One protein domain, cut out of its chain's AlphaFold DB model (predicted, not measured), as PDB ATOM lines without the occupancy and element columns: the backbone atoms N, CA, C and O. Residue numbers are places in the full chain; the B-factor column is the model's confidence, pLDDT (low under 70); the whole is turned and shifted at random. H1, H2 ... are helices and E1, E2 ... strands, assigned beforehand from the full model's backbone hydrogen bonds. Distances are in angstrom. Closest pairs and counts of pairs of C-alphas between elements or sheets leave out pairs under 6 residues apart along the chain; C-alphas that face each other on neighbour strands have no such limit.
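This is residues 244 to 374 of the 376 residues of an uncharacterized protein of Macrococcus goetzii (UniProt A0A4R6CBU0). One wide, twisted antiparallel sheet forms a wall through the whole domain. Along one side of this wall lie H1, H2 and much of the long link from H1 to E3, and a small hairpin, E1 and E2, sits near the wall's E3 end. The printed part has 131 residues with two named helices and nine named strands, in the order E1 E2 H1 E3 E4 E5 H2 E6 E7 E8 E9; the large sheet runs E3 E4 E5 E9 E8 E7 E6. The class is mixed, helices and strands, with 65 of the 131 printed residues in named elements, under half. The whole is compact and rounded, with a radius of gyration of the C-alphas of 14.2 A and spans of 39 by 36 by 27 A.

Start in the large sheet with E5, residues 310 to 317, and E9, residues 366 to 373, which are antiparallel neighbours at 169 degrees; look for N 316 and O 369, 2.8 A apart and within hydrogen-bond range. On the other side of E5 lies E4, residues 302 to 307, in a hairpin with it, where N 303 and O 315 are 2.8 A apart. E3, residues 296 to 299, is an edge strand in a hairpin with E4, with N 297 and O 304 at 2.8 A. E3, E4 and E5 form a meander, each strand the antiparallel neighbour of the one before. A second meander is E6, residues 336 to 340, E7, residues 343 to 346, E8, residues 354 to 360, and E9. In its hairpins, N 340 and O 343 of E6 and E7, N 344 and O 358 of E7 and E8, and N 357 and O 370 of E8 and E9 are each 2.8 A apart; E6 is the other edge strand. From edge to edge the strands' lines turn by 95 degrees. Now find H1, residues 260 to 267, which is on the sheet but only grazes it with residues 265 to 267; the closest C-alphas of H1 and E8 are those of Cys 267 and Val 356, 6.2 A apart. H2, residues 325 to 332, is on the sheet at a height over the sheet of 8.1 A and over none of its strands, only just, as 2 of its C-alphas fall on E8. H1 and H2 touch, about perpendicular at 82 degrees, closest at the C-alphas of Ala 263 and Trp 332, 5.2 A. In both helices every O i to N i+4 pair is within hydrogen-bond range. The hairpin of E1, residues 244 to 246, and E2, residues 249 to 252, has N 246 and O 249 at 2.8 A. The closest C-alphas of E2 and E3 are those of Ala 250 and Phe 299, 5.6 A apart, while E1 and E3 are apart.

Find C-alpha 244 at (-22.361, -6.907, -35.133), where E1 begins. E5 starts at C-alpha 310, (-32.183, 14.951, -39.678), and runs 20.8 A to C-alpha 317. E9 also runs 20.8 A, ending at C-alpha 373, (-41.648, 10.655, -40.007). E8 measures 20.1 A and E4 17.0 A, while H1 and H2 are shorter, 10.1 A and 10.4 A.

The C-alphas farthest apart are those of Asp 247 and Thr 351, 41.6 A. The printed part has no cut. The link from H1 to E3 is long, residues 268 to 295; within it, residues 289 to 290 pair with residues 297 to 298 of E3. The mean pLDDT of the printed part is 79.8, and 29 residues are under 70, among them residues 283 to 295 and 348 to 353.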
ATOM      1  N   GLU A 244     -23.462  -6.003 -34.819       78.38
ATOM      2  CA  GLU A 244     -22.361  -6.907 -35.133       78.38
ATOM      3  C   GLU A 244     -21.752  -6.576 -36.495       78.38
ATOM      4  O   GLU A 244     -22.450  -6.232 -37.447       78.38
ATOM      5  N   MET A 245     -20.433  -6.705 -36.617       75.56
ATOM      6  CA  MET A 245     -19.739  -6.541 -37.892       75.56
ATOM      7  C   MET A 245     -19.528  -7.907 -38.548       75.56
ATOM      8  O   MET A 245     -18.719  -8.709 -38.079       75.56
ATOM      9  N   HIS A 246     -20.194  -8.150 -39.675       73.44
ATOM     10  CA  HIS A 246     -19.981  -9.325 -40.520       73.44
ATOM     11  C   HIS A 246     -19.253  -8.903 -41.791       73.44
ATOM     12  O   HIS A 246     -19.768  -8.108 -42.571       73.44
ATOM     13  N   ASP A 247     -18.035  -9.411 -41.994       75.19
ATOM     14  CA  ASP A 247     -17.215  -9.115 -43.177       75.19
ATOM     15  C   ASP A 247     -17.071  -7.605 -43.470       75.19
ATOM     16  O   ASP A 247     -17.075  -7.162 -44.616       75.19
ATOM     17  N   GLY A 248     -16.959  -6.793 -42.412       66.38
ATOM     18  CA  GLY A 248     -16.857  -5.331 -42.514       66.38
ATOM     19  C   GLY A 248     -18.186  -4.607 -42.756       66.38
ATOM     20  O   GLY A 248     -18.187  -3.390 -42.908       66.38
ATOM     21  N   THR A 249     -19.306  -5.329 -42.749       71.50
ATOM     22  CA  THR A 249     -20.662  -4.783 -42.857       71.50
ATOM     23  C   THR A 249     -21.350  -4.831 -41.497       71.50
ATOM     24  O   THR A 249     -21.335  -5.865 -40.835       71.50
ATOM     25  N   ALA A 250     -21.956  -3.722 -41.077       75.06
ATOM     26  CA  ALA A 250     -22.715  -3.648 -39.832       75.06
ATOM     27  C   ALA A 250     -24.067  -4.361 -39.966       75.06
ATOM     28  O   ALA A 250     -24.779  -4.154 -40.943       75.06
ATOM     29  N   TYR A 251     -24.440  -5.159 -38.974       81.69
ATOM     30  CA  TYR A 251     -25.741  -5.806 -38.859       81.69
ATOM     31  C   TYR A 251     -26.321  -5.523 -37.488       81.69
ATOM     32  O   TYR A 251     -25.717  -5.839 -36.469       81.69
ATOM     33  N   TYR A 252     -27.522  -4.964 -37.460       83.44
ATOM     34  CA  TYR A 252     -28.290  -4.836 -36.242       83.44
ATOM     35  C   TYR A 252     -29.001  -6.159 -35.929       83.44
ATOM     36  O   TYR A 252     -29.834  -6.653 -36.697       83.44
ATOM     37  N   ASN A 253     -28.696  -6.719 -34.768       79.31
ATOM     38  CA  ASN A 253     -29.387  -7.821 -34.125       79.31
ATOM     39  C   ASN A 253     -30.742  -7.340 -33.616       79.31
ATOM     40  O   ASN A 253     -30.927  -7.001 -32.441       79.31
ATOM     41  N   PHE A 254     -31.705  -7.277 -34.532       80.88
ATOM     42  CA  PHE A 254     -33.076  -6.946 -34.182       80.88
ATOM     43  C   PHE A 254     -33.613  -7.946 -33.149       80.88
ATOM     44  O   PHE A 254     -33.379  -9.150 -33.285       80.88
ATOM     45  N   PRO A 255     -34.389  -7.479 -32.156       74.25
ATOM     46  CA  PRO A 255     -35.271  -8.360 -31.402       74.25
ATOM     47  C   PRO A 255     -36.159  -9.180 -32.351       74.25
ATOM     48  O   PRO A 255     -36.370  -8.791 -33.505       74.25
ATOM     49  N   ASP A 256     -36.705 -10.294 -31.861       76.88
ATOM     50  CA  ASP A 256     -37.737 -11.040 -32.587       76.88
ATOM     51  C   ASP A 256     -38.846 -10.067 -33.011       76.88
ATOM     52  O   ASP A 256     -39.475  -9.426 -32.165       76.88
ATOM     53  N   ILE A 257     -39.073  -9.922 -34.318       84.88
ATOM     54  CA  ILE A 257     -40.041  -8.947 -34.822       84.88
ATOM     55  C   ILE A 257     -41.482  -9.342 -34.513       84.88
ATOM     56  O   ILE A 257     -42.376  -8.517 -34.671       84.88
ATOM     57  N   THR A 258     -41.738 -10.570 -34.067       77.62
ATOM     58  CA  THR A 258     -43.032 -10.985 -33.511       77.62
ATOM     59  C   THR A 258     -43.156 -10.683 -32.016       77.62
ATOM     60  O   THR A 258     -44.213 -10.897 -31.430       77.62
ATOM     61  N   ASN A 259     -42.129 -10.126 -31.376       75.38
ATOM     62  CA  ASN A 259     -42.225  -9.661 -30.001       75.38
ATOM     63  C   ASN A 259     -43.080  -8.381 -29.913       75.38
ATOM     64  O   ASN A 259     -42.906  -7.435 -30.685       75.38
ATOM     65  N   PHE A 260     -43.983  -8.324 -28.930       66.44
ATOM     66  CA  PHE A 260     -44.850  -7.164 -28.721       66.44
ATOM     67  C   PHE A 260     -44.076  -5.886 -28.358       66.44
ATOM     68  O   PHE A 260     -44.431  -4.811 -28.832       66.44
ATOM     69  N   ASN A 261     -42.979  -5.979 -27.602       59.28
ATOM     70  CA  ASN A 261     -42.140  -4.826 -27.255       59.28
ATOM     71  C   ASN A 261     -41.467  -4.230 -28.488       59.28
ATOM     72  O   ASN A 261     -41.372  -3.010 -28.611       59.28
ATOM     73  N   PHE A 262     -41.025  -5.083 -29.415       74.69
ATOM     74  CA  PHE A 262     -40.497  -4.622 -30.695       74.69
ATOM     75  C   PHE A 262     -41.587  -3.902 -31.491       74.69
ATOM     76  O   PHE A 262     -41.392  -2.763 -31.914       74.69
ATOM     77  N   ALA A 263     -42.760  -4.530 -31.617       72.44
ATOM     78  CA  ALA A 263     -43.917  -3.945 -32.285       72.44
ATOM     79  C   ALA A 263     -44.283  -2.574 -31.714       72.44
ATOM     80  O   ALA A 263     -44.485  -1.622 -32.463       72.44
ATOM     81  N   TYR A 264     -44.335  -2.465 -30.387       64.44
ATOM     82  CA  TYR A 264     -44.656  -1.225 -29.704       64.44
ATOM     83  C   TYR A 264     -43.612  -0.148 -30.008       64.44
ATOM     84  O   TYR A 264     -43.983   0.945 -30.423       64.44
ATOM     85  N   GLN A 265     -42.315  -0.442 -29.861       68.31
ATOM     86  CA  GLN A 265     -41.248   0.533 -30.131       68.31
ATOM     87  C   GLN A 265     -41.302   1.053 -31.570       68.31
ATOM     88  O   GLN A 265     -41.161   2.252 -31.808       68.31
ATOM     89  N   VAL A 266     -41.557   0.162 -32.526       81.38
ATOM     90  CA  VAL A 266     -41.698   0.511 -33.941       81.38
ATOM     91  C   VAL A 266     -42.957   1.359 -34.168       81.38
ATOM     92  O   VAL A 266     -42.879   2.435 -34.758       81.38
ATOM     93  N   CYS A 267     -44.109   0.926 -33.652       73.06
ATOM     94  CA  CYS A 267     -45.408   1.592 -33.820       73.06
ATOM     95  C   CYS A 267     -45.603   2.857 -32.970       73.06
ATOM     96  O   CYS A 267     -46.632   3.512 -33.124       73.06
ATOM     97  N   THR A 268     -44.652   3.198 -32.097       63.88
ATOM     98  CA  THR A 268     -44.624   4.431 -31.284       63.88
ATOM     99  C   THR A 268     -43.438   5.341 -31.607       63.88
ATOM    100  O   THR A 268     -43.240   6.337 -30.920       63.88
ATOM    101  N   ALA A 269     -42.648   5.008 -32.638       64.81
ATOM    102  CA  ALA A 269     -41.408   5.706 -32.994       64.81
ATOM    103  C   ALA A 269     -40.362   5.788 -31.862       64.81
ATOM    104  O   ALA A 269     -39.422   6.575 -31.943       64.81
ATOM    105  N   ALA A 270     -40.479   4.946 -30.833       64.00
ATOM    106  CA  ALA A 270     -39.495   4.830 -29.758       64.00
ATOM    107  C   ALA A 270     -38.308   3.921 -30.133       64.00
ATOM    108  O   ALA A 270     -37.337   3.826 -29.384       64.00
ATOM    109  N   PHE A 271     -38.382   3.227 -31.272       74.75
ATOM    110  CA  PHE A 271     -37.296   2.381 -31.752       74.75
ATOM    111  C   PHE A 271     -36.076   3.221 -32.149       74.75
ATOM    112  O   PHE A 271     -36.193   4.195 -32.893       74.75
ATOM    113  N   LYS A 272     -34.898   2.809 -31.675       75.38
ATOM    114  CA  LYS A 272     -33.620   3.480 -31.924       75.38
ATOM    115  C   LYS A 272     -32.563   2.476 -32.362       75.38
ATOM    116  O   LYS A 272     -32.505   1.362 -31.840       75.38
ATOM    117  N   ILE A 273     -31.689   2.904 -33.264       76.81
ATOM    118  CA  ILE A 273     -30.515   2.146 -33.708       76.81
ATOM    119  C   ILE A 273     -29.280   2.898 -33.231       76.81
ATOM    120  O   ILE A 273     -29.100   4.051 -33.612       76.81
ATOM    121  N   ASN A 274     -28.449   2.287 -32.381       73.12
ATOM    122  CA  ASN A 274     -27.307   2.962 -31.760       73.12
ATOM    123  C   ASN A 274     -27.681   4.298 -31.086       73.12
ATOM    124  O   ASN A 274     -27.023   5.320 -31.254       73.12
ATOM    125  N   GLY A 275     -28.827   4.319 -30.399       68.88
ATOM    126  CA  GLY A 275     -29.367   5.527 -29.769       68.88
ATOM    127  C   GLY A 275     -29.948   6.573 -30.731       68.88
ATOM    128  O   GLY A 275     -30.490   7.563 -30.249       68.88
ATOM    129  N   ILE A 276     -29.895   6.348 -32.048       73.25
ATOM    130  CA  ILE A 276     -30.417   7.251 -33.082       73.25
ATOM    131  C   ILE A 276     -31.864   6.870 -33.412       73.25
ATOM    132  O   ILE A 276     -32.137   5.748 -33.854       73.25
ATOM    133  N   GLY A 277     -32.787   7.804 -33.202       76.94
ATOM    134  CA  GLY A 277     -34.213   7.677 -33.495       76.94
ATOM    135  C   GLY A 277     -34.703   8.626 -34.590       76.94
ATOM    136  O   GLY A 277     -33.938   9.346 -35.235       76.94
ATOM    137  N   LEU A 278     -36.021   8.629 -34.800       74.75
ATOM    138  CA  LEU A 278     -36.681   9.578 -35.696       74.75
ATOM    139  C   LEU A 278     -36.522  11.023 -35.198       74.75
ATOM    140  O   LEU A 278     -36.775  11.323 -34.035       74.75
ATOM    141  N   GLY A 279     -36.158  11.931 -36.104       72.81
ATOM    142  CA  GLY A 279     -35.987  13.362 -35.838       72.81
ATOM    143  C   GLY A 279     -34.597  13.774 -35.341       72.81
ATOM    144  O   GLY A 279     -34.312  14.976 -35.310       72.81
ATOM    145  N   ASP A 280     -33.732  12.817 -35.004       72.50
ATOM    146  CA  ASP A 280     -32.389  13.084 -34.489       72.50
ATOM    147  C   ASP A 280     -31.448  13.658 -35.556       72.50
ATOM    148  O   ASP A 280     -31.661  13.496 -36.758       72.50
ATOM    149  N   THR A 281     -30.376  14.316 -35.096       76.31
ATOM    150  CA  THR A 281     -29.286  14.865 -35.929       76.31
ATOM    151  C   THR A 281     -27.977  14.115 -35.662       76.31
ATOM    152  O   THR A 281     -27.109  14.608 -34.938       76.31
ATOM    153  N   PRO A 282     -27.840  12.875 -36.160       72.69
ATOM    154  CA  PRO A 282     -26.682  12.044 -35.863       72.69
ATOM    155  C   PRO A 282     -25.410  12.567 -36.534       72.69
ATOM    156  O   PRO A 282     -25.438  13.099 -37.646       72.69
ATOM    157  N   ASN A 283     -24.265  12.343 -35.884       69.94
ATOM    158  CA  ASN A 283     -22.978  12.436 -36.560       69.94
ATOM    159  C   ASN A 283     -22.781  11.165 -37.402       69.94
ATOM    160  O   ASN A 283     -22.529  10.091 -36.863       69.94
ATOM    161  N   LEU A 284     -22.966  11.282 -38.718       64.94
ATOM    162  CA  LEU A 284     -22.966  10.150 -39.651       64.94
ATOM    163  C   LEU A 284     -21.617   9.930 -40.344       64.94
ATOM    164  O   LEU A 284     -21.577   9.202 -41.341       64.94
ATOM    165  N   ASP A 285     -20.548  10.575 -39.872       61.56
ATOM    166  CA  ASP A 285     -19.213  10.463 -40.474       61.56
ATOM    167  C   ASP A 285     -18.632   9.043 -40.337       61.56
ATOM    168  O   ASP A 285     -17.872   8.609 -41.200       61.56
ATOM    169  N   ASP A 286     -19.083   8.283 -39.336       53.38
ATOM    170  CA  ASP A 286     -18.669   6.892 -39.099       53.38
ATOM    171  C   ASP A 286     -19.670   5.864 -39.638       53.38
ATOM    172  O   ASP A 286     -19.541   4.661 -39.412       53.38
ATOM    173  N   LEU A 287     -20.691   6.334 -40.356       56.78
ATOM    174  CA  LEU A 287     -21.827   5.522 -40.717       56.78
ATOM    175  C   LEU A 287     -22.066   5.565 -42.254       56.78
ATOM    176  O   LEU A 287     -22.804   6.409 -42.766       56.78
ATOM    177  N   GLY A 288     -21.479   4.569 -42.947       60.44
ATOM    178  CA  GLY A 288     -22.009   3.864 -44.139       60.44
ATOM    179  C   GLY A 288     -22.127   4.631 -45.458       60.44
ATOM    180  O   GLY A 288     -21.823   5.819 -45.552       60.44
ATOM    181  N   GLU A 289     -22.574   3.926 -46.504       63.88
ATOM    182  CA  GLU A 289     -22.768   4.483 -47.849       63.88
ATOM    183  C   GLU A 289     -24.241   4.838 -48.109       63.88
ATOM    184  O   GLU A 289     -25.166   4.264 -47.531       63.88
ATOM    185  N   TYR A 290     -24.471   5.810 -48.992       65.50
ATOM    186  CA  TYR A 290     -25.818   6.118 -49.465       65.50
ATOM    187  C   TYR A 290     -26.326   5.013 -50.400       65.50
ATOM    188  O   TYR A 290     -25.584   4.501 -51.238       65.50
ATOM    189  N   SER A 291     -27.615   4.701 -50.301       66.38
ATOM    190  CA  SER A 291     -28.363   3.898 -51.259       66.38
ATOM    191  C   SER A 291     -28.264   4.490 -52.667       66.38
ATOM    192  O   SER A 291     -28.024   5.684 -52.851       66.38
ATOM    193  N   GLU A 292     -28.533   3.674 -53.687       59.09
ATOM    194  CA  GLU A 292     -28.439   4.088 -55.098       59.09
ATOM    195  C   GLU A 292     -29.304   5.316 -55.451       59.09
ATOM    196  O   GLU A 292     -28.983   6.061 -56.375       59.09
ATOM    197  N   ASN A 293     -30.394   5.555 -54.712       61.47
ATOM    198  CA  ASN A 293     -31.273   6.718 -54.880       61.47
ATOM    199  C   ASN A 293     -30.891   7.933 -54.006       61.47
ATOM    200  O   ASN A 293     -31.537   8.975 -54.115       61.47
ATOM    201  N   GLY A 294     -29.846   7.826 -53.179       60.38
ATOM    202  CA  GLY A 294     -29.226   8.933 -52.444       60.38
ATOM    203  C   GLY A 294     -29.975   9.432 -51.205       60.38
ATOM    204  O   GLY A 294     -29.519  10.390 -50.585       60.38
ATOM    205  N   THR A 295     -31.108   8.829 -50.839       66.62
ATOM    206  CA  THR A 295     -31.958   9.283 -49.719       66.62
ATOM    207  C   THR A 295     -31.767   8.497 -48.428       66.62
ATOM    208  O   THR A 295     -32.035   9.031 -47.352       66.62
ATOM    209  N   ILE A 296     -31.309   7.249 -48.516       73.75
ATOM    210  CA  ILE A 296     -31.119   6.371 -47.361       73.75
ATOM    211  C   ILE A 296     -29.626   6.114 -47.216       73.75
ATOM    212  O   ILE A 296     -28.961   5.807 -48.197       73.75
ATOM    213  N   LYS A 297     -29.073   6.236 -46.016       77.88
ATOM    214  CA  LYS A 297     -27.779   5.630 -45.708       77.88
ATOM    215  C   LYS A 297     -28.029   4.192 -45.266       77.88
ATOM    216  O   LYS A 297     -28.771   3.996 -44.307       77.88
ATOM    217  N   GLU A 298     -27.476   3.217 -45.980       80.88
ATOM    218  CA  GLU A 298     -27.701   1.783 -45.739       80.88
ATOM    219  C   GLU A 298     -26.507   1.153 -45.009       80.88
ATOM    220  O   GLU A 298     -25.344   1.485 -45.257       80.88
ATOM    221  N   PHE A 299     -26.814   0.216 -44.116       79.19
ATOM    222  CA  PHE A 299     -25.907  -0.376 -43.134       79.19
ATOM    223  C   PHE A 299     -26.221  -1.849 -42.945       79.19
ATOM    224  O   PHE A 299     -26.937  -2.225 -42.018       79.19
ATOM    225  N   GLY A 300     -25.731  -2.678 -43.863       83.31
ATOM    226  CA  GLY A 300     -26.067  -4.098 -43.892       83.31
ATOM    227  C   GLY A 300     -27.573  -4.319 -43.867       83.31
ATOM    228  O   GLY A 300     -28.220  -4.209 -44.905       83.31
ATOM    229  N   ASN A 301     -28.127  -4.634 -42.695       88.88
ATOM    230  CA  ASN A 301     -29.553  -4.886 -42.521       88.88
ATOM    231  C   ASN A 301     -30.370  -3.725 -41.906       88.88
ATOM    232  O   ASN A 301     -31.518  -3.942 -41.529       88.88
ATOM    233  N   PHE A 302     -29.853  -2.502 -41.811       89.62
ATOM    234  CA  PHE A 302     -30.649  -1.331 -41.419       89.62
ATOM    235  C   PHE A 302     -30.270  -0.079 -42.209       89.62
ATOM    236  O   PHE A 302     -29.253  -0.049 -42.889       89.62
ATOM    237  N   GLY A 303     -31.081   0.971 -42.114       88.31
ATOM    238  CA  GLY A 303     -30.835   2.221 -42.817       88.31
ATOM    239  C   GLY A 303     -31.471   3.436 -42.155       88.31
ATOM    240  O   GLY A 303     -32.477   3.321 -41.454       88.31
ATOM    241  N   PHE A 304     -30.894   4.606 -42.425       86.81
ATOM    242  CA  PHE A 304     -31.424   5.909 -42.019       86.81
ATOM    243  C   PHE A 304     -31.817   6.714 -43.258       86.81
ATOM    244  O   PHE A 304     -30.967   7.040 -44.087       86.81
ATOM    245  N   GLU A 305     -33.095   7.050 -43.394       86.88
ATOM    246  CA  GLU A 305     -33.565   8.010 -44.391       86.88
ATOM    247  C   GLU A 305     -33.362   9.425 -43.852       86.88
ATOM    248  O   GLU A 305     -33.837   9.747 -42.761       86.88
ATOM    249  N   MET A 306     -32.647  10.262 -44.602       80.81
ATOM    250  CA  MET A 306     -32.191  11.574 -44.137       80.81
ATOM    251  C   MET A 306     -32.824  12.709 -44.941       80.81
ATOM    252  O   MET A 306     -32.882  12.660 -46.171       80.81
ATOM    253  N   ILE A 307     -33.210  13.787 -44.256       78.00
ATOM    254  CA  ILE A 307     -33.506  15.082 -44.877       78.00
ATOM    255  C   ILE A 307     -32.646  16.151 -44.221       78.00
ATOM    256  O   ILE A 307     -32.802  16.467 -43.043       78.00
ATOM    257  N   GLY A 308     -31.741  16.731 -45.010       76.38
ATOM    258  CA  GLY A 308     -30.705  17.600 -44.466       76.38
ATOM    259  C   GLY A 308     -29.824  16.817 -43.496       76.38
ATOM    260  O   GLY A 308     -29.235  15.808 -43.876       76.38
ATOM    261  N   ASP A 309     -29.755  17.284 -42.254       75.62
ATOM    262  CA  ASP A 309     -29.028  16.664 -41.145       75.62
ATOM    263  C   ASP A 309     -29.916  15.803 -40.230       75.62
ATOM    264  O   ASP A 309     -29.416  15.262 -39.249       75.62
ATOM    265  N   ARG A 310     -31.214  15.652 -40.536       78.94
ATOM    266  CA  ARG A 310     -32.183  14.951 -39.678       78.94
ATOM    267  C   ARG A 310     -32.594  13.587 -40.204       78.94
ATOM    268  O   ARG A 310     -32.831  13.430 -41.404       78.94
ATOM    269  N   VAL A 311     -32.772  12.640 -39.288       80.62
ATOM    270  CA  VAL A 311     -33.367  11.328 -39.571       80.62
ATOM    271  C   VAL A 311     -34.869  11.494 -39.778       80.62
ATOM    272  O   VAL A 311     -35.604  11.841 -38.855       80.62
ATOM    273  N   LEU A 312     -35.332  11.230 -40.992       85.25
ATOM    274  CA  LEU A 312     -36.749  11.164 -41.331       85.25
ATOM    275  C   LEU A 312     -37.290   9.738 -41.262       85.25
ATOM    276  O   LEU A 312     -38.480   9.547 -41.045       85.25
ATOM    277  N   GLY A 313     -36.444   8.736 -41.465       87.31
ATOM    278  CA  GLY A 313     -36.899   7.357 -41.520       87.31
ATOM    279  C   GLY A 313     -35.881   6.383 -40.967       87.31
ATOM    280  O   GLY A 313     -34.680   6.569 -41.135       87.31
ATOM    281  N   LEU A 314     -36.377   5.321 -40.346       89.62
ATOM    282  CA  LEU A 314     -35.598   4.133 -40.020       89.62
ATOM    283  C   LEU A 314     -36.060   2.995 -40.920       89.62
ATOM    284  O   LEU A 314     -37.263   2.758 -41.054       89.62
ATOM    285  N   LYS A 315     -35.115   2.285 -41.525       92.38
ATOM    286  CA  LYS A 315     -35.360   1.097 -42.341       92.38
ATOM    287  C   LYS A 315     -34.719  -0.108 -41.672       92.38
ATOM    288  O   LYS A 315     -33.551  -0.056 -41.308       92.38
ATOM    289  N   LEU A 316     -35.474  -1.188 -41.530       93.69
ATOM    290  CA  LEU A 316     -35.036  -2.442 -40.923       93.69
ATOM    291  C   LEU A 316     -35.213  -3.559 -41.953       93.69
ATOM    292  O   LEU A 316     -36.337  -3.810 -42.383       93.69
ATOM    293  N   HIS A 317     -34.132  -4.233 -42.331       93.31
ATOM    294  CA  HIS A 317     -34.137  -5.408 -43.199       93.31
ATOM    295  C   HIS A 317     -34.219  -6.677 -42.353       93.31
ATOM    296  O   HIS A 317     -33.236  -7.130 -41.765       93.31
ATOM    297  N   VAL A 318     -35.407  -7.267 -42.293       93.69
ATOM    298  CA  VAL A 318     -35.745  -8.335 -41.337       93.69
ATOM    299  C   VAL A 318     -36.070  -9.667 -42.018       93.69
ATOM    300  O   VAL A 318     -36.524 -10.607 -41.367       93.69
ATOM    301  N   ALA A 319     -35.805  -9.770 -43.324       92.12
ATOM    302  CA  ALA A 319     -36.059 -10.964 -44.131       92.12
ATOM    303  C   ALA A 319     -35.431 -12.244 -43.546       92.12
ATOM    304  O   ALA A 319     -35.991 -13.333 -43.665       92.12
ATOM    305  N   ASN A 320     -34.289 -12.117 -42.863       88.62
ATOM    306  CA  ASN A 320     -33.592 -13.230 -42.217       88.62
ATOM    307  C   ASN A 320     -34.373 -13.864 -41.051       88.62
ATOM    308  O   ASN A 320     -34.108 -15.020 -40.724       88.62
ATOM    309  N   GLN A 321     -35.345 -13.164 -40.456       91.50
ATOM    310  CA  GLN A 321     -36.204 -13.730 -39.410       91.50
ATOM    311  C   GLN A 321     -37.325 -14.623 -39.972       91.50
ATOM    312  O   GLN A 321     -37.971 -15.338 -39.209       91.50
ATOM    313  N   ASN A 322     -37.545 -14.623 -41.296       94.44
ATOM    314  CA  ASN A 322     -38.488 -15.509 -41.992       94.44
ATOM    315  C   ASN A 322     -39.914 -15.505 -41.393       94.44
ATOM    316  O   ASN A 322     -40.563 -16.543 -41.243       94.44
ATOM    317  N   VAL A 323     -40.403 -14.321 -41.021       94.62
ATOM    318  CA  VAL A 323     -41.713 -14.151 -40.381       94.62
ATOM    319  C   VAL A 323     -42.791 -13.918 -41.430       94.62
ATOM    320  O   VAL A 323     -42.690 -13.017 -42.260       94.62
ATOM    321  N   HIS A 324     -43.869 -14.697 -41.359       96.00
ATOM    322  CA  HIS A 324     -45.055 -14.493 -42.189       96.00
ATOM    323  C   HIS A 324     -45.902 -13.323 -41.663       96.00
ATOM    324  O   HIS A 324     -46.129 -13.206 -40.455       96.00
ATOM    325  N   ILE A 325     -46.442 -12.493 -42.557       94.19
ATOM    326  CA  ILE A 325     -47.155 -11.259 -42.186       94.19
ATOM    327  C   ILE A 325     -48.356 -11.498 -41.255       94.19
ATOM    328  O   ILE A 325     -48.585 -10.724 -40.334       94.19
ATOM    329  N   ASP A 326     -49.083 -12.607 -41.424       90.06
ATOM    330  CA  ASP A 326     -50.221 -12.940 -40.552       90.06
ATOM    331  C   ASP A 326     -49.788 -13.201 -39.092       90.06
ATOM    332  O   ASP A 326     -50.538 -12.905 -38.158       90.06
ATOM    333  N   ALA A 327     -48.580 -13.741 -38.876       87.25
ATOM    334  CA  ALA A 327     -48.028 -13.936 -37.536       87.25
ATOM    335  C   ALA A 327     -47.612 -12.596 -36.917       87.25
ATOM    336  O   ALA A 327     -47.921 -12.341 -35.752       87.25
ATOM    337  N   LEU A 328     -46.996 -11.722 -37.720       91.00
ATOM    338  CA  LEU A 328     -46.628 -10.369 -37.317       91.00
ATOM    339  C   LEU A 328     -47.865  -9.556 -36.900       91.00
ATOM    340  O   LEU A 328     -47.910  -9.025 -35.795       91.00
ATOM    341  N   GLU A 329     -48.913  -9.531 -37.729       86.88
ATOM    342  CA  GLU A 329     -50.167  -8.826 -37.430       86.88
ATOM    343  C   GLU A 329     -50.818  -9.306 -36.129       86.88
ATOM    344  O   GLU A 329     -51.261  -8.495 -35.309       86.88
ATOM    345  N   LYS A 330     -50.857 -10.627 -35.919       81.50
ATOM    346  CA  LYS A 330     -51.404 -11.219 -34.694       81.50
ATOM    347  C   LYS A 330     -50.607 -10.793 -33.463       81.50
ATOM    348  O   LYS A 330     -51.200 -10.548 -32.412       81.50
ATOM    349  N   ALA A 331     -49.287 -10.742 -33.585       74.00
ATOM    350  CA  ALA A 331     -48.409 -10.444 -32.471       74.00
ATOM    351  C   ALA A 331     -48.377  -8.952 -32.126       74.00
ATOM    352  O   ALA A 331     -48.423  -8.586 -30.953       74.00
ATOM    353  N   TRP A 332     -48.381  -8.087 -33.140       79.38
ATOM    354  CA  TRP A 332     -48.283  -6.640 -32.961       79.38
ATOM    355  C   TRP A 332     -49.528  -6.031 -32.332       79.38
ATOM    356  O   TRP A 332     -49.445  -4.941 -31.769       79.38
ATOM    357  N   LYS A 333     -50.687  -6.695 -32.475       73.12
ATOM    358  CA  LYS A 333     -52.004  -6.236 -31.985       73.12
ATOM    359  C   LYS A 333     -52.336  -4.779 -32.362       73.12
ATOM    360  O   LYS A 333     -53.244  -4.177 -31.800       73.12
ATOM    361  N   SER A 334     -51.612  -4.225 -33.331       71.56
ATOM    362  CA  SER A 334     -51.751  -2.862 -33.818       71.56
ATOM    363  C   SER A 334     -52.813  -2.826 -34.900       71.56
ATOM    364  O   SER A 334     -52.957  -3.762 -35.695       71.56
ATOM    365  N   LYS A 335     -53.573  -1.735 -34.944       75.56
ATOM    366  CA  LYS A 335     -54.637  -1.599 -35.928       75.56
ATOM    367  C   LYS A 335     -54.012  -1.279 -37.283       75.56
ATOM    368  O   LYS A 335     -53.388  -0.240 -37.458       75.56
ATOM    369  N   VAL A 336     -54.217  -2.167 -38.255       82.00
ATOM    370  CA  VAL A 336     -53.853  -1.893 -39.648       82.00
ATOM    371  C   VAL A 336     -54.660  -0.698 -40.148       82.00
ATOM    372  O   VAL A 336     -55.893  -0.708 -40.081       82.00
ATOM    373  N   ASP A 337     -53.963   0.309 -40.664       81.50
ATOM    374  CA  ASP A 337     -54.580   1.500 -41.238       81.50
ATOM    375  C   ASP A 337     -54.846   1.315 -42.735       81.50
ATOM    376  O   ASP A 337     -55.985   1.396 -43.196       81.50
ATOM    377  N   ILE A 338     -53.799   0.985 -43.501       87.06
ATOM    378  CA  ILE A 338     -53.886   0.768 -44.951       87.06
ATOM    379  C   ILE A 338     -53.230  -0.566 -45.301       87.06
ATOM    380  O   ILE A 338     -52.119  -0.860 -44.868       87.06
ATOM    381  N   ARG A 339     -53.893  -1.356 -46.152       90.88
ATOM    382  CA  ARG A 339     -53.313  -2.546 -46.782       90.88
ATOM    383  C   ARG A 339     -53.185  -2.325 -48.286       90.88
ATOM    384  O   ARG A 339     -54.149  -1.924 -48.940       90.88
ATOM    385  N   LYS A 340     -52.002  -2.601 -48.823       92.00
ATOM    386  CA  LYS A 340     -51.708  -2.682 -50.257       92.00
ATOM    387  C   LYS A 340     -51.227  -4.098 -50.586       92.00
ATOM    388  O   LYS A 340     -51.060  -4.909 -49.682       92.00
ATOM    389  N   GLU A 341     -51.030  -4.378 -51.872       88.62
ATOM    390  CA  GLU A 341     -50.672  -5.707 -52.392       88.62
ATOM    391  C   GLU A 341     -49.502  -6.341 -51.623       88.62
ATOM    392  O   GLU A 341     -49.699  -7.382 -51.010       88.62
ATOM    393  N   ASN A 342     -48.370  -5.632 -51.517       94.12
ATOM    394  CA  ASN A 342     -47.148  -6.106 -50.847       94.12
ATOM    395  C   ASN A 342     -46.695  -5.194 -49.687       94.12
ATOM    396  O   ASN A 342     -45.507  -5.078 -49.384       94.12
ATOM    397  N   SER A 343     -47.631  -4.464 -49.066       95.88
ATOM    398  CA  SER A 343     -47.320  -3.632 -47.893       95.88
ATOM    399  C   SER A 343     -48.512  -3.388 -46.972       95.88
ATOM    400  O   SER A 343     -49.662  -3.298 -47.408       95.88
ATOM    401  N   ILE A 344     -48.222  -3.239 -45.683       94.12
ATOM    402  CA  ILE A 344     -49.170  -2.835 -44.643       94.12
ATOM    403  C   ILE A 344     -48.652  -1.588 -43.953       94.12
ATOM    404  O   ILE A 344     -47.456  -1.435 -43.728       94.12
ATOM    405  N   PHE A 345     -49.579  -0.710 -43.610       91.62
ATOM    406  CA  PHE A 345     -49.313   0.537 -42.929       91.62
ATOM    407  C   PHE A 345     -49.975   0.522 -41.552       91.62
ATOM    408  O   PHE A 345     -51.177   0.247 -41.447       91.62
ATOM    409  N   TYR A 346     -49.195   0.834 -40.521       87.62
ATOM    410  CA  TYR A 346     -49.651   1.028 -39.151       87.62
ATOM    411  C   TYR A 346     -49.425   2.481 -38.762       87.62
ATOM    412  O   TYR A 346     -48.319   3.003 -38.859       87.62
ATOM    413  N   ASP A 347     -50.492   3.121 -38.319       79.19
ATOM    414  CA  ASP A 347     -50.471   4.476 -37.788       79.19
ATOM    415  C   ASP A 347     -51.603   4.536 -36.767       79.19
ATOM    416  O   ASP A 347     -52.766   4.815 -37.080       79.19
ATOM    417  N   ASN A 348     -51.238   4.080 -35.566       64.94
ATOM    418  CA  ASN A 348     -52.132   3.937 -34.425       64.94
ATOM    419  C   ASN A 348     -52.502   5.306 -33.826       64.94
ATOM    420  O   ASN A 348     -53.526   5.407 -33.153       64.94
ATOM    421  N   ASP A 349     -51.715   6.349 -34.102       66.00
ATOM    422  CA  ASP A 349     -51.961   7.718 -33.661       66.00
ATOM    423  C   ASP A 349     -51.614   8.716 -34.775       66.00
ATOM    424  O   ASP A 349     -50.477   9.145 -34.932       66.00
ATOM    425  N   LYS A 350     -52.658   9.170 -35.479       69.00
ATOM    426  CA  LYS A 350     -52.570  10.119 -36.602       69.00
ATOM    427  C   LYS A 350     -51.964  11.479 -36.241       69.00
ATOM    428  O   LYS A 350     -51.807  12.318 -37.127       69.00
ATOM    429  N   THR A 351     -51.748  11.757 -34.957       60.75
ATOM    430  CA  THR A 351     -51.326  13.071 -34.461       60.75
ATOM    431  C   THR A 351     -49.848  13.140 -34.097       60.75
ATOM    432  O   THR A 351     -49.322  14.242 -33.958       60.75
ATOM    433  N   ASN A 352     -49.168  11.995 -33.995       58.91
ATOM    434  CA  ASN A 352     -47.757  11.924 -33.613       58.91
ATOM    435  C   ASN A 352     -46.782  12.200 -34.773       58.91
ATOM    436  O   ASN A 352     -45.578  12.304 -34.549       58.91
ATOM    437  N   GLY A 353     -47.296  12.331 -35.999       67.94
ATOM    438  CA  GLY A 353     -46.499  12.690 -37.164       67.94
ATOM    439  C   GLY A 353     -45.557  11.585 -37.643       67.94
ATOM    440  O   GLY A 353     -44.514  11.908 -38.200       67.94
ATOM    441  N   PHE A 354     -45.879  10.300 -37.465       80.81
ATOM    442  CA  PHE A 354     -45.144   9.218 -38.130       80.81
ATOM    443  C   PHE A 354     -46.051   8.053 -38.560       80.81
ATOM    444  O   PHE A 354     -47.206   7.931 -38.162       80.81
ATOM    445  N   LEU A 355     -45.512   7.194 -39.421       84.94
ATOM    446  CA  LEU A 355     -46.189   6.062 -40.042       84.94
ATOM    447  C   LEU A 355     -45.229   4.877 -40.118       84.94
ATOM    448  O   LEU A 355     -44.097   5.018 -40.581       84.94
ATOM    449  N   VAL A 356     -45.694   3.689 -39.750       91.69
ATOM    450  CA  VAL A 356     -44.939   2.453 -39.962       91.69
ATOM    451  C   VAL A 356     -45.427   1.770 -41.228       91.69
ATOM    452  O   VAL A 356     -46.625   1.559 -41.406       91.69
ATOM    453  N   ARG A 357     -44.504   1.379 -42.104       94.12
ATOM    454  CA  ARG A 357     -44.778   0.558 -43.286       94.12
ATOM    455  C   ARG A 357     -44.022  -0.757 -43.185       94.12
ATOM    456  O   ARG A 357     -42.800  -0.761 -43.131       94.12
ATOM    457  N   VAL A 358     -44.740  -1.864 -43.268       96.44
ATOM    458  CA  VAL A 358     -44.175  -3.209 -43.367       96.44
ATOM    459  C   VAL A 358     -44.329  -3.704 -44.799       96.44
ATOM    460  O   VAL A 358     -45.447  -3.752 -45.314       96.44
ATOM    461  N   ASN A 359     -43.223  -4.074 -45.435       97.12
ATOM    462  CA  ASN A 359     -43.204  -4.691 -46.759       97.12
ATOM    463  C   ASN A 359     -43.009  -6.203 -46.627       97.12
ATOM    464  O   ASN A 359     -42.245  -6.670 -45.781       97.12
ATOM    465  N   PHE A 360     -43.662  -6.965 -47.494       97.38
ATOM    466  CA  PHE A 360     -43.530  -8.419 -47.564       97.38
ATOM    467  C   PHE A 360     -43.468  -8.881 -49.020       97.38
ATOM    468  O   PHE A 360     -43.902  -8.163 -49.920       97.38
ATOM    469  N   ASP A 361     -42.886 -10.056 -49.245       96.25
ATOM    470  CA  ASP A 361     -42.769 -10.662 -50.573       96.25
ATOM    471  C   ASP A 361     -44.066 -11.376 -51.000       96.25
ATOM    472  O   ASP A 361     -45.055 -11.422 -50.265       96.25
ATOM    473  N   ASP A 362     -44.057 -11.983 -52.188       94.75
ATOM    474  CA  ASP A 362     -45.210 -12.720 -52.722       94.75
ATOM    475  C   ASP A 362     -45.544 -13.986 -51.902       94.75
ATOM    476  O   ASP A 362     -46.673 -14.482 -51.944       94.75
ATOM    477  N   ASN A 363     -44.591 -14.491 -51.106       94.94
ATOM    478  CA  ASN A 363     -44.809 -15.567 -50.132       94.94
ATOM    479  C   ASN A 363     -45.325 -15.039 -48.785       94.94
ATOM    480  O   ASN A 363     -45.489 -15.809 -47.836       94.94
ATOM    481  N   ARG A 364     -45.593 -13.730 -48.705       94.75
ATOM    482  CA  ARG A 364     -46.040 -12.999 -47.520       94.75
ATOM    483  C   ARG A 364     -45.047 -13.048 -46.357       94.75
ATOM    484  O   ARG A 364     -45.448 -12.875 -45.202       94.75
ATOM    485  N   ILE A 365     -43.765 -13.242 -46.653       97.56
ATOM    486  CA  ILE A 365     -42.663 -13.129 -45.698       97.56
ATOM    487  C   ILE A 365     -42.250 -11.666 -45.593       97.56
ATOM    488  O   ILE A 365     -41.999 -11.006 -46.605       97.56
ATOM    489  N   VAL A 366     -42.176 -11.158 -44.364       96.81
ATOM    490  CA  VAL A 366     -41.785  -9.778 -44.071       96.81
ATOM    491  C   VAL A 366     -40.339  -9.551 -44.500       96.81
ATOM    492  O   VAL A 366     -39.441 -10.265 -44.067       96.81
ATOM    493  N   GLN A 367     -40.134  -8.553 -45.356       97.00
ATOM    494  CA  GLN A 367     -38.821  -8.193 -45.891       97.00
ATOM    495  C   GLN A 367     -38.249  -6.999 -45.137       97.00
ATOM    496  O   GLN A 367     -37.162  -7.081 -44.569       97.00
ATOM    497  N   ASP A 368     -39.031  -5.918 -45.084       95.69
ATOM    498  CA  ASP A 368     -38.593  -4.638 -44.547       95.69
ATOM    499  C   ASP A 368     -39.646  -4.022 -43.633       95.69
ATOM    500  O   ASP A 368     -40.851  -4.102 -43.895       95.69
ATOM    501  N   ILE A 369     -39.177  -3.308 -42.616       95.31
ATOM    502  CA  ILE A 369     -39.991  -2.440 -41.772       95.31
ATOM    503  C   ILE A 369     -39.431  -1.027 -41.888       95.31
ATOM    504  O   ILE A 369     -38.240  -0.803 -41.702       95.31
ATOM    505  N   PHE A 370     -40.296  -0.072 -42.201       93.38
ATOM    506  CA  PHE A 370     -39.970   1.344 -42.273       93.38
ATOM    507  C   PHE A 370     -40.731   2.088 -41.188       93.38
ATOM    508  O   PHE A 370     -41.948   1.944 -41.096       93.38
ATOM    509  N   ILE A 371     -40.033   2.915 -40.424       90.56
ATOM    510  CA  ILE A 371     -40.613   3.874 -39.482       90.56
ATOM    511  C   ILE A 371     -40.375   5.241 -40.103       90.56
ATOM    512  O   ILE A 371     -39.224   5.636 -40.245       90.56
ATOM    513  N   LEU A 372     -41.426   5.918 -40.553       86.44
ATOM    514  CA  LEU A 372     -41.330   7.117 -41.387       86.44
ATOM    515  C   LEU A 372     -41.938   8.308 -40.658       86.44
ATOM    516  O   LEU A 372     -43.134   8.304 -40.379       86.44
ATOM    517  N   GLY A 373     -41.149   9.346 -40.409       76.50
ATOM    518  CA  GLY A 373     -41.648  10.655 -40.007       76.50
ATOM    519  C   GLY A 373     -42.467  11.290 -41.133       76.50
ATOM    520  O   GLY A 373     -42.040  11.349 -42.287       76.50
ATOM    521  N   LEU A 374     -43.662  11.765 -40.801       66.06
ATOM    522  CA  LEU A 374     -44.501  12.580 -41.665       66.06
ATOM    523  C   LEU A 374     -44.041  14.032 -41.507       66.06
ATOM    524  O   LEU A 374     -44.106  14.605 -40.424       66.06
TER     525      LEU A 374